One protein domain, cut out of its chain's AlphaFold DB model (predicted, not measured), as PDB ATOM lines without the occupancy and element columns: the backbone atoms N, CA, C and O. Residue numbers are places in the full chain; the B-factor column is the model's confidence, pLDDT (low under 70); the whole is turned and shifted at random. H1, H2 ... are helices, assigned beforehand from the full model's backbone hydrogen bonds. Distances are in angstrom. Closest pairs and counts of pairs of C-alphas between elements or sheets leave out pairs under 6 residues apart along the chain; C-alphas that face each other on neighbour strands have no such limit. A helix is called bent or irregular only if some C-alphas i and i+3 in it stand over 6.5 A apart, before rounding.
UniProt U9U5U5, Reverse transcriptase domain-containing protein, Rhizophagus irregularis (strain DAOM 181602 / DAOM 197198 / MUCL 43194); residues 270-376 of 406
ATOM      1  N   GLN A 270      -3.809   1.661  48.242       91.12
ATOM      2  CA  GLN A 270      -3.369   1.956  46.874       91.12
ATOM      3  C   GLN A 270      -2.222   1.035  46.432       91.12
ATOM      4  O   GLN A 270      -2.237   0.552  45.296       91.12
ATOM      5  N   ALA A 271      -1.251   0.774  47.313       92.50
ATOM      6  CA  ALA A 271      -0.161  -0.157  47.039       92.50
ATOM      7  C   ALA A 271      -0.707  -1.564  46.773       92.50
ATOM      8  O   ALA A 271      -0.340  -2.176  45.770       92.50
ATOM      9  N   ASP A 272      -1.640  -2.035  47.601       91.50
ATOM     10  CA  ASP A 272      -2.247  -3.362  47.461       91.50
ATOM     11  C   ASP A 272      -3.001  -3.498  46.130       91.50
ATOM     12  O   ASP A 272      -2.823  -4.482  45.404       91.50
ATOM     13  N   ILE A 273      -3.763  -2.468  45.740       92.38
ATOM     14  CA  ILE A 273      -4.436  -2.414  44.434       92.38
ATOM     15  C   ILE A 273      -3.409  -2.495  43.300       92.38
ATOM     16  O   ILE A 273      -3.574  -3.302  42.382       92.38
ATOM     17  N   ILE A 274      -2.334  -1.700  43.348       93.62
ATOM     18  CA  ILE A 274      -1.269  -1.722  42.332       93.62
ATOM     19  C   ILE A 274      -0.639  -3.116  42.242       93.62
ATOM     20  O   ILE A 274      -0.541  -3.667  41.140       93.62
ATOM     21  N   LYS A 275      -0.261  -3.712  43.378       92.31
ATOM     22  CA  LYS A 275       0.338  -5.052  43.439       92.31
ATOM     23  C   LYS A 275      -0.596  -6.103  42.848       92.31
ATOM     24  O   LYS A 275      -0.176  -6.898  42.012       92.31
ATOM     25  N   MET A 276      -1.881  -6.061  43.180       91.75
ATOM     26  CA  MET A 276      -2.875  -6.981  42.631       91.75
ATOM     27  C   MET A 276      -3.096  -6.779  41.121       91.75
ATOM     28  O   MET A 276      -3.223  -7.759  40.382       91.75
ATOM     29  N   ARG A 277      -3.073  -5.538  40.603       93.12
ATOM     30  CA  ARG A 277      -3.094  -5.281  39.145       93.12
ATOM     31  C   ARG A 277      -1.858  -5.844  38.444       93.12
ATOM     32  O   ARG A 277      -1.980  -6.347  37.325       93.12
ATOM     33  N   LEU A 278      -0.693  -5.781  39.082       93.12
ATOM     34  CA  LEU A 278       0.544  -6.372  38.569       93.12
ATOM     35  C   LEU A 278       0.504  -7.903  38.620       93.12
ATOM     36  O   LEU A 278       0.814  -8.533  37.613       93.12
ATOM     37  N   LYS A 279       0.022  -8.507  39.712       90.25
ATOM     38  CA  LYS A 279      -0.231  -9.955  39.807       90.25
ATOM     39  C   LYS A 279      -1.197 -10.424  38.709       90.25
ATOM     40  O   LYS A 279      -0.926 -11.408  38.025       90.25
ATOM     41  N   LYS A 280      -2.269  -9.672  38.433       90.00
ATOM     42  CA  LYS A 280      -3.163  -9.949  37.293       90.00
ATOM     43  C   LYS A 280      -2.423  -9.908  35.951       90.00
ATOM     44  O   LYS A 280      -2.646 -10.776  35.112       90.00
ATOM     45  N   ALA A 281      -1.532  -8.933  35.744       90.25
ATOM     46  CA  ALA A 281      -0.694  -8.885  34.545       90.25
ATOM     47  C   ALA A 281       0.249 -10.093  34.451       90.25
ATOM     48  O   ALA A 281       0.404 -10.659  33.372       90.25
ATOM     49  N   GLN A 282       0.833 -10.503  35.578       88.56
ATOM     50  CA  GLN A 282       1.722 -11.656  35.681       88.56
ATOM     51  C   GLN A 282       1.026 -12.948  35.228       88.56
ATOM     52  O   GLN A 282       1.591 -13.694  34.429       88.56
ATOM     53  N   LEU A 283      -0.222 -13.163  35.665       85.62
ATOM     54  CA  LEU A 283      -1.036 -14.306  35.237       85.62
ATOM     55  C   LEU A 283      -1.364 -14.254  33.739       85.62
ATOM     56  O   LEU A 283      -1.210 -15.257  33.052       85.62
ATOM     57  N   ILE A 284      -1.760 -13.088  33.215       85.00
ATOM     58  CA  ILE A 284      -2.071 -12.914  31.781       85.00
ATOM     59  C   ILE A 284      -0.846 -13.209  30.904       85.00
ATOM     60  O   ILE A 284      -0.977 -13.791  29.830       85.00
ATOM     61  N   LEU A 285       0.344 -12.806  31.355       82.12
ATOM     62  CA  LEU A 285       1.605 -13.005  30.635       82.12
ATOM     63  C   LEU A 285       2.250 -14.374  30.898       82.12
ATOM     64  O   LEU A 285       3.315 -14.652  30.348       82.12
ATOM     65  N   ASN A 286       1.632 -15.224  31.725       77.75
ATOM     66  CA  ASN A 286       2.157 -16.531  32.128       77.75
ATOM     67  C   ASN A 286       3.593 -16.455  32.703       77.75
ATOM     68  O   ASN A 286       4.456 -17.279  32.386       77.75
ATOM     69  N   ILE A 287       3.877 -15.449  33.535       81.12
ATOM     70  CA  ILE A 287       5.192 -15.274  34.169       81.12
ATOM     71  C   ILE A 287       5.166 -15.931  35.553       81.12
ATOM     72  O   ILE A 287       4.300 -15.648  36.373       81.12
ATOM     73  N   SER A 288       6.117 -16.826  35.818       79.06
ATOM     74  CA  SER A 288       6.159 -17.584  37.075       79.06
ATOM     75  C   SER A 288       6.850 -16.852  38.222       79.06
ATOM     76  O   SER A 288       6.632 -17.209  39.367       79.06
ATOM     77  N   SER A 289       7.683 -15.856  37.933       82.94
ATOM     78  CA  SER A 289       8.347 -15.020  38.935       82.94
ATOM     79  C   SER A 289       7.742 -13.619  38.978       82.94
ATOM     80  O   SER A 289       7.011 -13.227  38.065       82.94
ATOM     81  N   CYS A 290       8.085 -12.840  40.006       86.75
ATOM     82  CA  CYS A 290       7.624 -11.458  40.145       86.75
ATOM     83  C   CYS A 290       7.772 -10.651  38.841       86.75
ATOM     84  O   CYS A 290       8.877 -10.474  38.316       86.75
ATOM     85  N   VAL A 291       6.652 -10.112  38.345       87.69
ATOM     86  CA  VAL A 291       6.601  -9.332  37.095       87.69
ATOM     87  C   VAL A 291       7.506  -8.093  37.111       87.69
ATOM     88  O   VAL A 291       7.993  -7.696  36.062       87.69
ATOM     89  N   LEU A 292       7.805  -7.523  38.284       88.12
ATOM     90  CA  LEU A 292       8.733  -6.388  38.422       88.12
ATOM     91  C   LEU A 292      10.185  -6.766  38.094       88.12
ATOM     92  O   LEU A 292      10.973  -5.929  37.665       88.12
ATOM     93  N   LEU A 293      10.557  -8.027  38.323       87.50
ATOM     94  CA  LEU A 293      11.917  -8.533  38.116       87.50
ATOM     95  C   LEU A 293      12.096  -9.158  36.731       87.50
ATOM     96  O   LEU A 293      13.177  -9.657  36.406       87.50
ATOM     97  N   MET A 294      11.042  -9.164  35.911       81.56
ATOM     98  CA  MET A 294      11.109  -9.759  34.587       81.56
ATOM     99  C   MET A 294      12.085  -8.980  33.698       81.56
ATOM    100  O   MET A 294      12.178  -7.754  33.753       81.56
ATOM    101  N   LYS A 295      12.782  -9.697  32.817       79.94
ATOM    102  CA  LYS A 295      13.485  -9.081  31.689       79.94
ATOM    103  C   LYS A 295      12.512  -9.055  30.511       79.94
ATOM    104  O   LYS A 295      12.107 -10.138  30.083       79.94
ATOM    105  N   PRO A 296      12.094  -7.877  30.015       76.38
ATOM    106  CA  PRO A 296      11.217  -7.820  28.858       76.38
ATOM    107  C   PRO A 296      11.880  -8.485  27.652       76.38
ATOM    108  O   PRO A 296      13.050  -8.246  27.358       76.38
ATOM    109  N   ASP A 297      11.114  -9.306  26.951       72.88
ATOM    110  CA  ASP A 297      11.492  -9.936  25.690       72.88
ATOM    111  C   ASP A 297      10.280  -9.930  24.743       72.88
ATOM    112  O   ASP A 297       9.240  -9.345  25.045       72.88
ATOM    113  N   VAL A 298      10.386 -10.609  23.599       65.00
ATOM    114  CA  VAL A 298       9.337 -10.641  22.564       65.00
ATOM    115  C   VAL A 298       7.988 -11.225  23.015       65.00
ATOM    116  O   VAL A 298       6.997 -11.051  22.305       65.00
ATOM    117  N   THR A 299       7.924 -11.917  24.160       64.31
ATOM    118  CA  THR A 299       6.673 -12.465  24.731       64.31
ATOM    119  C   THR A 299       5.981 -11.501  25.688       64.31
ATOM    120  O   THR A 299       4.808 -11.685  26.010       64.31
ATOM    121  N   VAL A 300       6.680 -10.454  26.127       72.88
ATOM    122  CA  VAL A 300       6.154  -9.443  27.042       72.88
ATOM    123  C   VAL A 300       5.581  -8.297  26.220       72.88
ATOM    124  O   VAL A 300       6.314  -7.530  25.599       72.88
ATOM    125  N   SER A 301       4.255  -8.156  26.218       77.50
ATOM    126  CA  SER A 301       3.604  -7.076  25.471       77.50
ATOM    127  C   SER A 301       4.093  -5.700  25.936       77.50
ATOM    128  O   SER A 301       4.137  -5.418  27.134       77.50
ATOM    129  N   ASN A 302       4.374  -4.792  25.000       79.56
ATOM    130  CA  ASN A 302       4.748  -3.408  25.326       79.56
ATOM    131  C   ASN A 302       3.611  -2.622  25.995       79.56
ATOM    132  O   ASN A 302       3.855  -1.609  26.645       79.56
ATOM    133  N   LYS A 303       2.364  -3.087  25.851       85.00
ATOM    134  CA  LYS A 303       1.191  -2.468  26.464       85.00
ATOM    135  C   LYS A 303       0.146  -3.517  26.817       85.00
ATOM    136  O   LYS A 303      -0.121  -4.434  26.041       85.00
ATOM    137  N   MET A 304      -0.486  -3.358  27.969       87.94
ATOM    138  CA  MET A 304      -1.634  -4.149  28.388       87.94
ATOM    139  C   MET A 304      -2.868  -3.255  28.452       87.94
ATOM    140  O   MET A 304      -2.871  -2.194  29.090       87.94
ATOM    141  N   SER A 305      -3.928  -3.688  27.769       84.75
ATOM    142  CA  SER A 305      -5.219  -3.008  27.835       84.75
ATOM    143  C   SER A 305      -5.747  -3.030  29.269       84.75
ATOM    144  O   SER A 305      -5.603  -4.026  29.979       84.75
ATOM    145  N   ASN A 306      -6.333  -1.916  29.702       83.44
ATOM    146  CA  ASN A 306      -6.901  -1.736  31.037       83.44
ATOM    147  C   ASN A 306      -5.931  -1.979  32.210       83.44
ATOM    148  O   ASN A 306      -6.395  -2.157  33.327       83.44
ATOM    149  N   ASN A 307      -4.605  -1.966  32.036       90.25
ATOM    150  CA  ASN A 307      -3.670  -2.139  33.156       90.25
ATOM    151  C   ASN A 307      -2.629  -1.014  33.221       90.25
ATOM    152  O   ASN A 307      -1.536  -1.119  32.672       90.25
ATOM    153  N   HIS A 308      -2.994   0.081  33.896       91.50
ATOM    154  CA  HIS A 308      -2.132   1.254  34.045       91.50
ATOM    155  C   HIS A 308      -0.818   0.922  34.772       91.50
ATOM    156  O   HIS A 308       0.247   1.249  34.256       91.50
ATOM    157  N   ALA A 309      -0.882   0.208  35.903       93.50
ATOM    158  CA  ALA A 309       0.295  -0.182  36.686       93.50
ATOM    159  C   ALA A 309       1.313  -0.971  35.847       93.50
ATOM    160  O   ALA A 309       2.498  -0.642  35.838       93.50
ATOM    161  N   TYR A 310       0.839  -1.958  35.077       93.75
ATOM    162  CA  TYR A 310       1.693  -2.697  34.148       93.75
ATOM    163  C   TYR A 310       2.319  -1.785  33.089       93.75
ATOM    164  O   TYR A 310       3.508  -1.901  32.817       93.75
ATOM    165  N   ASN A 311       1.547  -0.869  32.496       93.31
ATOM    166  CA  ASN A 311       2.055   0.013  31.443       93.31
ATOM    167  C   ASN A 311       3.140   0.971  31.960       93.31
ATOM    168  O   ASN A 311       4.126   1.194  31.260       93.31
ATOM    169  N   VAL A 312       2.997   1.494  33.183       93.94
ATOM    170  CA  VAL A 312       4.032   2.329  33.822       93.94
ATOM    171  C   VAL A 312       5.278   1.504  34.149       93.94
ATOM    172  O   VAL A 312       6.385   1.901  33.791       93.94
ATOM    173  N   MET A 313       5.114   0.323  34.754       93.50
ATOM    174  CA  MET A 313       6.227  -0.594  35.029       93.50
ATOM    175  C   MET A 313       6.950  -1.006  33.735       93.50
ATOM    176  O   MET A 313       8.180  -1.000  33.674       93.50
ATOM    177  N   ARG A 314       6.209  -1.316  32.666       91.75
ATOM    178  CA  ARG A 314       6.777  -1.681  31.364       91.75
ATOM    179  C   ARG A 314       7.579  -0.526  30.770       91.75
ATOM    180  O   ARG A 314       8.685  -0.779  30.295       91.75
ATOM    181  N   LYS A 315       7.077   0.713  30.868       91.00
ATOM    182  CA  LYS A 315       7.827   1.924  30.505       91.00
ATOM    183  C   LYS A 315       9.103   2.068  31.328       91.00
ATOM    184  O   LYS A 315      10.149   2.335  30.753       91.00
ATOM    185  N   ALA A 316       9.061   1.829  32.637       91.94
ATOM    186  CA  ALA A 316      10.268   1.869  33.464       91.94
ATOM    187  C   ALA A 316      11.348   0.901  32.950       91.94
ATOM    188  O   ALA A 316      12.510   1.286  32.818       91.94
ATOM    189  N   HIS A 317      10.967  -0.317  32.559       89.75
ATOM    190  CA  HIS A 317      11.913  -1.247  31.944       89.75
ATOM    191  C   HIS A 317      12.448  -0.782  30.578       89.75
ATOM    192  O   HIS A 317      13.625  -1.011  30.305       89.75
ATOM    193  N   ASP A 318      11.639  -0.117  29.738       88.69
ATOM    194  CA  ASP A 318      12.119   0.470  28.467       88.69
ATOM    195  C   ASP A 318      13.227   1.506  28.697       88.69
ATOM    196  O   ASP A 318      14.146   1.632  27.890       88.69
ATOM    197  N   TYR A 319      13.176   2.201  29.835       89.19
ATOM    198  CA  TYR A 319      14.187   3.164  30.273       89.19
ATOM    199  C   TYR A 319      15.249   2.559  31.201       89.19
ATOM    200  O   TYR A 319      15.960   3.293  31.884       89.19
ATOM    201  N   LEU A 320      15.391   1.229  31.199       88.19
ATOM    202  CA  LEU A 320      16.443   0.484  31.898       88.19
ATOM    203  C   LEU A 320      16.427   0.631  33.431       88.19
ATOM    204  O   LEU A 320      17.437   0.358  34.088       88.19
ATOM    205  N   PHE A 321      15.287   1.006  34.021       86.88
ATOM    206  CA  PHE A 321      15.121   0.950  35.471       86.88
ATOM    207  C   PHE A 321      15.188  -0.506  35.943       86.88
ATOM    208  O   PHE A 321      14.569  -1.404  35.365       86.88
ATOM    209  N   LYS A 322      15.950  -0.738  37.015       84.50
ATOM    210  CA  LYS A 322      16.066  -2.043  37.667       84.50
ATOM    211  C   LYS A 322      15.246  -2.032  38.946       84.50
ATOM    212  O   LYS A 322      15.536  -1.259  39.859       84.50
ATOM    213  N   PHE A 323      14.242  -2.896  39.010       85.69
ATOM    214  CA  PHE A 323      13.502  -3.141  40.239       85.69
ATOM    215  C   PHE A 323      14.275  -4.119  41.120       85.69
ATOM    216  O   PHE A 323      14.906  -5.055  40.625       85.69
ATOM    217  N   HIS A 324      14.218  -3.885  42.425       82.62
ATOM    218  CA  HIS A 324      14.715  -4.822  43.424       82.62
ATOM    219  C   HIS A 324      13.542  -5.648  43.961       82.62
ATOM    220  O   HIS A 324      12.401  -5.178  43.904       82.62
ATOM    221  N   PRO A 325      13.798  -6.871  44.458       75.38
ATOM    222  CA  PRO A 325      12.763  -7.680  45.084       75.38
ATOM    223  C   PRO A 325      12.073  -6.901  46.207       75.38
ATOM    224  O   PRO A 325      12.736  -6.242  47.009       75.38
ATOM    225  N   LEU A 326      10.747  -6.990  46.263       73.81
ATOM    226  CA  LEU A 326       9.984  -6.465  47.389       73.81
ATOM    227  C   LEU A 326      10.220  -7.338  48.637       73.81
ATOM    228  O   LEU A 326      10.624  -8.498  48.530       73.81
ATOM    229  N   SER A 327       9.945  -6.814  49.833       70.94
ATOM    230  CA  SER A 327      10.061  -7.589  51.082       70.94
ATOM    231  C   SER A 327       9.172  -8.842  51.098       70.94
ATOM    232  O   SER A 327       9.496  -9.823  51.758       70.94
ATOM    233  N   ASP A 328       8.081  -8.816  50.335       70.69
ATOM    234  CA  ASP A 328       7.086  -9.875  50.135       70.69
ATOM    235  C   ASP A 328       7.311 -10.671  48.828       70.69
ATOM    236  O   ASP A 328       6.410 -11.357  48.355       70.69
ATOM    237  N   ASN A 329       8.508 -10.631  48.219       68.00
ATOM    238  CA  ASN A 329       8.765 -11.219  46.890       68.00
ATOM    239  C   ASN A 329       8.403 -12.712  46.764       68.00
ATOM    240  O   ASN A 329       8.006 -13.148  45.688       68.00
ATOM    241  N   LYS A 330       8.492 -13.493  47.851       62.91
ATOM    242  CA  LYS A 330       8.110 -14.917  47.844       62.91
ATOM    243  C   LYS A 330       6.623 -15.133  47.531       62.91
ATOM    244  O   LYS A 330       6.273 -16.163  46.975       62.91
ATOM    245  N   GLU A 331       5.764 -14.157  47.823       76.50
ATOM    246  CA  GLU A 331       4.320 -14.209  47.541       76.50
ATOM    247  C   GLU A 331       3.976 -13.947  46.063       76.50
ATOM    248  O   GLU A 331       2.803 -13.971  45.668       76.50
ATOM    249  N   TRP A 332       4.981 -13.625  45.247       83.19
ATOM    250  CA  TRP A 332       4.843 -13.371  43.812       83.19
ATOM    251  C   TRP A 332       5.275 -14.552  42.951       83.19
ATOM    252  O   TRP A 332       4.970 -14.566  41.757       83.19
ATOM    253  N   ASP A 333       5.983 -15.520  43.523       82.31
ATOM    254  CA  ASP A 333       6.440 -16.687  42.786       82.31
ATOM    255  C   ASP A 333       5.303 -17.713  42.680       82.31
ATOM    256  O   ASP A 333       4.658 -18.070  43.663       82.31
ATOM    257  N   ILE A 334       5.047 -18.174  41.458       77.31
ATOM    258  CA  ILE A 334       4.047 -19.195  41.152       77.31
ATOM    259  C   ILE A 334       4.776 -20.544  41.083       77.31
ATOM    260  O   ILE A 334       5.607 -20.732  40.184       77.31
ATOM    261  N   PRO A 335       4.486 -21.496  41.988       69.00
ATOM    262  CA  PRO A 335       5.151 -22.795  41.996       69.00
ATOM    263  C   PRO A 335       4.793 -23.590  40.733       69.00
ATOM    264  O   PRO A 335       3.621 -23.755  40.418       69.00
ATOM    265  N   LEU A 336       5.781 -24.097  39.992       65.38
ATOM    266  CA  LEU A 336       5.564 -24.847  38.746       65.38
ATOM    267  C   LEU A 336       5.811 -26.348  38.945       65.38
ATOM    268  O   LEU A 336       6.842 -26.737  39.487       65.38
ATOM    269  N   ILE A 337       4.920 -27.196  38.419       55.03
ATOM    270  CA  ILE A 337       5.166 -28.640  38.268       55.03
ATOM    271  C   ILE A 337       5.692 -28.884  36.851       55.03
ATOM    272  O   ILE A 337       4.937 -29.193  35.933       55.03
ATOM    273  N   GLY A 338       6.991 -28.672  36.647       53.59
ATOM    274  CA  GLY A 338       7.659 -28.887  35.359       53.59
ATOM    275  C   GLY A 338       8.236 -27.615  34.722       53.59
ATOM    276  O   GLY A 338       8.073 -26.514  35.256       53.59
ATOM    277  N   PRO A 339       8.970 -27.747  33.598       53.75
ATOM    278  CA  PRO A 339       9.604 -26.610  32.944       53.75
ATOM    279  C   PRO A 339       8.539 -25.607  32.495       53.75
ATOM    280  O   PRO A 339       7.564 -25.978  31.846       53.75
ATOM    281  N   ASN A 340       8.737 -24.327  32.837       59.84
ATOM    282  CA  ASN A 340       7.863 -23.236  32.407       59.84
ATOM    283  C   ASN A 340       7.608 -23.363  30.893       59.84
ATOM    284  O   ASN A 340       8.571 -23.429  30.128       59.84
ATOM    285  N   VAL A 341       6.343 -23.401  30.454       58.16
ATOM    286  CA  VAL A 341       5.973 -23.508  29.027       58.16
ATOM    287  C   VAL A 341       6.698 -22.448  28.201       58.16
ATOM    288  O   VAL A 341       7.192 -22.745  27.119       58.16
ATOM    289  N   ARG A 342       6.884 -21.245  28.755       59.28
ATOM    290  CA  ARG A 342       7.721 -20.196  28.172       59.28
ATOM    291  C   ARG A 342       9.155 -20.682  27.956       59.28
ATOM    292  O   ARG A 342       9.646 -20.616  26.837       59.28
ATOM    293  N   ASN A 343       9.812 -21.229  28.978       62.09
ATOM    294  CA  ASN A 343      11.173 -21.770  28.869       62.09
ATOM    295  C   ASN A 343      11.258 -22.934  27.873       62.09
ATOM    296  O   ASN A 343      12.210 -22.994  27.100       62.09
ATOM    297  N   PHE A 344      10.262 -23.822  27.847       62.38
ATOM    298  CA  PHE A 344      10.177 -24.901  26.861       62.38
ATOM    299  C   PHE A 344      10.075 -24.343  25.433       62.38
ATOM    300  O   PHE A 344      10.846 -24.730  24.555       62.38
ATOM    301  N   VAL A 345       9.192 -23.369  25.208       61.56
ATOM    302  CA  VAL A 345       9.038 -22.671  23.923       61.56
ATOM    303  C   VAL A 345      10.334 -21.967  23.521       61.56
ATOM    304  O   VAL A 345      10.751 -22.087  22.371       61.56
ATOM    305  N   TYR A 346      11.018 -21.297  24.452       63.53
ATOM    306  CA  TYR A 346      12.319 -20.671  24.199       63.53
ATOM    307  C   TYR A 346      13.388 -21.693  23.800       63.53
ATOM    308  O   TYR A 346      14.126 -21.462  22.839       63.53
ATOM    309  N   GLN A 347      13.446 -22.840  24.480       63.56
ATOM    310  CA  GLN A 347      14.371 -23.923  24.136       63.56
ATOM    311  C   GLN A 347      14.107 -24.497  22.739       63.56
ATOM    312  O   GLN A 347      15.057 -24.802  22.016       63.56
ATOM    313  N   GLN A 348      12.842 -24.615  22.332       61.91
ATOM    314  CA  GLN A 348      12.494 -25.074  20.986       61.91
ATOM    315  C   GLN A 348      12.754 -24.000  19.921       61.91
ATOM    316  O   GLN A 348      13.254 -24.306  18.840       61.91
ATOM    317  N   ALA A 349      12.503 -22.726  20.228       60.66
ATOM    318  CA  ALA A 349      12.696 -21.628  19.286       60.66
ATOM    319  C   ALA A 349      14.174 -21.350  18.962       60.66
ATOM    320  O   ALA A 349      14.491 -20.901  17.856       60.66
ATOM    321  N   LEU A 350      15.101 -21.671  19.872       61.62
ATOM    322  CA  LEU A 350      16.542 -21.632  19.589       61.62
ATOM    323  C   LEU A 350      16.909 -22.470  18.350       61.62
ATOM    324  O   LEU A 350      17.788 -22.059  17.593       61.62
ATOM    325  N   LYS A 351      16.167 -23.553  18.079       61.91
ATOM    326  CA  LYS A 351      16.408 -24.511  16.986       61.91
ATOM    327  C   LYS A 351      15.767 -24.141  15.634       61.91
ATOM    328  O   LYS A 351      15.974 -24.855  14.663       61.91
ATOM    329  N   MET A 352      14.987 -23.059  15.551       57.88
ATOM    330  CA  MET A 352      14.257 -22.660  14.327       57.88
ATOM    331  C   MET A 352      15.063 -21.677  13.439       57.88
ATOM    332  O   MET A 352      16.169 -21.276  13.806       57.88
ATOM    333  N   HIS A 353      14.533 -21.235  12.290       57.56
ATOM    334  CA  HIS A 353      15.110 -20.146  11.470       57.56
ATOM    335  C   HIS A 353      14.511 -18.767  11.824       57.56
ATOM    336  O   HIS A 353      13.388 -18.661  12.310       57.56
ATOM    337  N   THR A 354      15.277 -17.690  11.630       57.91
ATOM    338  CA  THR A 354      15.136 -16.382  12.312       57.91
ATOM    339  C   THR A 354      13.828 -15.614  12.092       57.91
ATOM    340  O   THR A 354      13.431 -14.891  12.999       57.91
ATOM    341  N   LYS A 355      13.151 -15.748  10.943       57.88
ATOM    342  CA  LYS A 355      11.935 -14.961  10.642       57.88
ATOM    343  C   LYS A 355      10.663 -15.499  11.312       57.88
ATOM    344  O   LYS A 355       9.820 -14.700  11.704       57.88
ATOM    345  N   ASP A 356      10.566 -16.811  11.533       56.56
ATOM    346  CA  ASP A 356       9.370 -17.439  12.123       56.56
ATOM    347  C   ASP A 356       9.464 -17.600  13.648       56.56
ATOM    348  O   ASP A 356       8.450 -17.789  14.323       56.56
ATOM    349  N   LYS A 357      10.672 -17.462  14.217       62.31
ATOM    350  CA  LYS A 357      10.928 -17.577  15.663       62.31
ATOM    351  C   LYS A 357      10.049 -16.658  16.491       62.31
ATOM    352  O   LYS A 357       9.414 -17.114  17.431       62.31
ATOM    353  N   GLU A 358      10.022 -15.369  16.168       62.31
ATOM    354  CA  GLU A 358       9.321 -14.386  16.992       62.31
ATOM    355  C   GLU A 358       7.803 -14.599  16.959       62.31
ATOM    356  O   GLU A 358       7.142 -14.543  17.996       62.31
ATOM    357  N   LEU A 359       7.255 -14.922  15.784       61.38
ATOM    358  CA  LEU A 359       5.835 -15.213  15.611       61.38
ATOM    359  C   LEU A 359       5.426 -16.498  16.349       61.38
ATOM    360  O   LEU A 359       4.408 -16.503  17.041       61.38
ATOM    361  N   ILE A 360       6.227 -17.563  16.248       61.94
ATOM    362  CA  ILE A 360       5.981 -18.841  16.932       61.94
ATOM    363  C   ILE A 360       6.119 -18.678  18.448       61.94
ATOM    364  O   ILE A 360       5.249 -19.142  19.179       61.94
ATOM    365  N   ILE A 361       7.147 -17.970  18.924       60.88
ATOM    366  CA  ILE A 361       7.335 -17.665  20.350       60.88
ATOM    367  C   ILE A 361       6.136 -16.872  20.887       60.88
ATOM    368  O   ILE A 361       5.601 -17.225  21.935       60.88
ATOM    369  N   ARG A 362       5.664 -15.844  20.167       60.44
ATOM    370  CA  ARG A 362       4.470 -15.073  20.561       60.44
ATOM    371  C   ARG A 362       3.214 -15.941  20.590       60.44
ATOM    372  O   ARG A 362       2.450 -15.871  21.550       60.44
ATOM    373  N   LYS A 363       3.016 -16.788  19.575       57.97
ATOM    374  CA  LYS A 363       1.853 -17.681  19.483       57.97
ATOM    375  C   LYS A 363       1.873 -18.736  20.592       57.97
ATOM    376  O   LYS A 363       0.866 -18.928  21.262       57.97
ATOM    377  N   ALA A 364       3.023 -19.335  20.871       56.38
ATOM    378  CA  ALA A 364       3.171 -20.335  21.922       56.38
ATOM    379  C   ALA A 364       3.170 -19.733  23.343       56.38
ATOM    380  O   ALA A 364       2.662 -20.365  24.259       56.38
ATOM    381  N   ALA A 365       3.637 -18.493  23.536       53.69
ATOM    382  CA  ALA A 365       3.476 -17.763  24.802       53.69
ATOM    383  C   ALA A 365       2.024 -17.318  25.057       53.69
ATOM    384  O   ALA A 365       1.610 -17.198  26.210       53.69
ATOM    385  N   SER A 366       1.243 -17.095  23.989       52.56
ATOM    386  CA  SER A 366      -0.201 -16.829  24.072       52.56
ATOM    387  C   SER A 366      -1.032 -18.086  24.356       52.56
ATOM    388  O   SER A 366      -2.139 -17.988  24.884       52.56
ATOM    389  N   MET A 367      -0.490 -19.274  24.061       49.78
ATOM    390  CA  MET A 367      -1.071 -20.559  24.445       49.78
ATOM    391  C   MET A 367      -0.802 -20.792  25.936       49.78
ATOM    392  O   MET A 367       0.182 -21.408  26.333       49.78
ATOM    393  N   SER A 368      -1.668 -20.217  26.771       46.88
ATOM    394  CA  SER A 368      -1.604 -20.334  28.226       46.88
ATOM    395  C   SER A 368      -1.535 -21.798  28.683       46.88
ATOM    396  O   SER A 368      -2.199 -22.678  28.132       46.88
ATOM    397  N   ILE A 369      -0.793 -22.010  29.773       45.41
ATOM    398  CA  ILE A 369      -0.736 -23.214  30.621       45.41
ATOM    399  C   ILE A 369      -2.130 -23.827  30.886       45.41
ATOM    400  O   ILE A 369      -2.245 -25.036  31.082       45.41
ATOM    401  N   TYR A 370      -3.206 -23.040  30.802       38.66
ATOM    402  CA  TYR A 370      -4.578 -23.528  30.943       38.66
ATOM    403  C   TYR A 370      -5.049 -24.496  29.845       38.66
ATOM    404  O   TYR A 370      -5.829 -25.399  30.137       38.66
ATOM    405  N   GLY A 371      -4.557 -24.369  28.608       36.53
ATOM    406  CA  GLY A 371      -4.910 -25.299  27.527       36.53
ATOM    407  C   GLY A 371      -4.203 -26.653  27.650       36.53
ATOM    408  O   GLY A 371      -4.780 -27.689  27.337       36.53
ATOM    409  N   ALA A 372      -2.968 -26.660  28.159       33.91
ATOM    410  CA  ALA A 372      -2.179 -27.882  28.310       33.91
ATOM    411  C   ALA A 372      -2.596 -28.714  29.536       33.91
ATOM    412  O   ALA A 372      -2.539 -29.940  29.484       33.91
ATOM    413  N   LEU A 373      -3.069 -28.074  30.613       36.59
ATOM    414  CA  LEU A 373      -3.566 -28.773  31.807       36.59
ATOM    415  C   LEU A 373      -4.963 -29.391  31.623       36.59
ATOM    416  O   LEU A 373      -5.278 -30.358  32.313       36.59
ATOM    417  N   GLN A 374      -5.781 -28.901  30.683       33.94
ATOM    418  CA  GLN A 374      -7.070 -29.528  30.350       33.94
ATOM    419  C   GLN A 374      -6.961 -30.727  29.397       33.94
ATOM    420  O   GLN A 374      -7.843 -31.578  29.388       33.94
ATOM    421  N   LEU A 375      -5.865 -30.861  28.648       32.28
ATOM    422  CA  LEU A 375      -5.662 -32.000  27.740       32.28
ATOM    423  C   LEU A 375      -5.273 -33.305  28.463       32.28
ATOM    424  O   LEU A 375      -5.214 -34.356  27.832       32.28
ATOM    425  N   GLY A 376      -5.018 -33.254  29.776       31.52
ATOM    426  CA  GLY A 376      -4.600 -34.409  30.577       31.52
ATOM    427  C   GLY A 376      -5.717 -35.192  31.276       31.52
ATOM    428  O   GLY A 376      -5.432 -36.266  31.807       31.52
TER     429      GLY A 376
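Overview. This is residues 270 to 376 of the 406 residues of the protein "Reverse transcriptase domain-containing protein" of Rhizophagus irregularis (strain DAOM 181602 / DAOM 197198 / MUCL 43194) (UniProt U9U5U5). Two groups of helices stand apart: at one end the long helix H1 with H2 set nearly crosswise to it and the short H3 near H1, at the other end a helical hairpin of H4 and H5, with the short H6 following at the hairpin's open end. A long stretch with no named element, residues 285 to 307, leads from H1 to H2. The printed part has 107 residues with six named helices, H1 to H6 in order along the chain, and no named strand; the class is all helix. It is compact, with a radius of gyration of the C-alphas of 14.6 A, and spans 43 by 34 by 25 A.

Arrangement. Start at the longest helix, H1, residues 270 to 284. Look for H2, residues 308 to 318, which touches it: the closest C-alphas are those of Leu 278 and Tyr 310, 5.9 A apart. Their lines stand at 73 degrees, only just about perpendicular. H3, residues 329 to 332, is close to H1 but not clearly touching, its closest C-alphas being those of Lys 279 and Trp 332, 7.3 A apart. Move on to H4, residues 341 to 349, and H5, residues 354 to 366, a helical hairpin. They touch, closest at the C-alphas of Ala 349 and Lys 357, 5.7 A apart, and run opposite ways at a shallow tilt of 15 degrees. H6, residues 369 to 374, is close to H4 but not clearly touching: the closest C-alphas, those of Val 341 and Ile 369, are 6.9 A apart. H1 is apart from H4, H5 and H6, and so is H2. In H1, H2 and H4 every O i to N i+4 pair is within hydrogen-bond range; in H5 it is 7 of 9 and in H6 1 of 2, while H3 is too short for such a pair.

Along the chain. Find C-alpha 270 at (-3.369, 1.956, 46.874); from there H1 runs 21.2 A to C-alpha 284 at (-2.071, -12.914, 31.781). H2 measures 15.3 A, H4 12.0 A and H5 19.3 A. H5 is irregular, but only just: C-alphas 355 and 358 are 6.9 A apart. H6 ends at C-alpha 374, at (-7.070, -29.528, 30.350).

Size, cuts and confidence. The two C-alphas farthest apart are those of Gln 270 and His 353, 45.6 A. The printed part has no cut. Its long link is H1 to H2, with 23 residues; H4 to H5 and H5 to H6 are tight. Read the B-factor column for pLDDT: the mean of the printed part is 72.7, and residues 298 to 299, 329 to 330 and 335 to 376 are under 70.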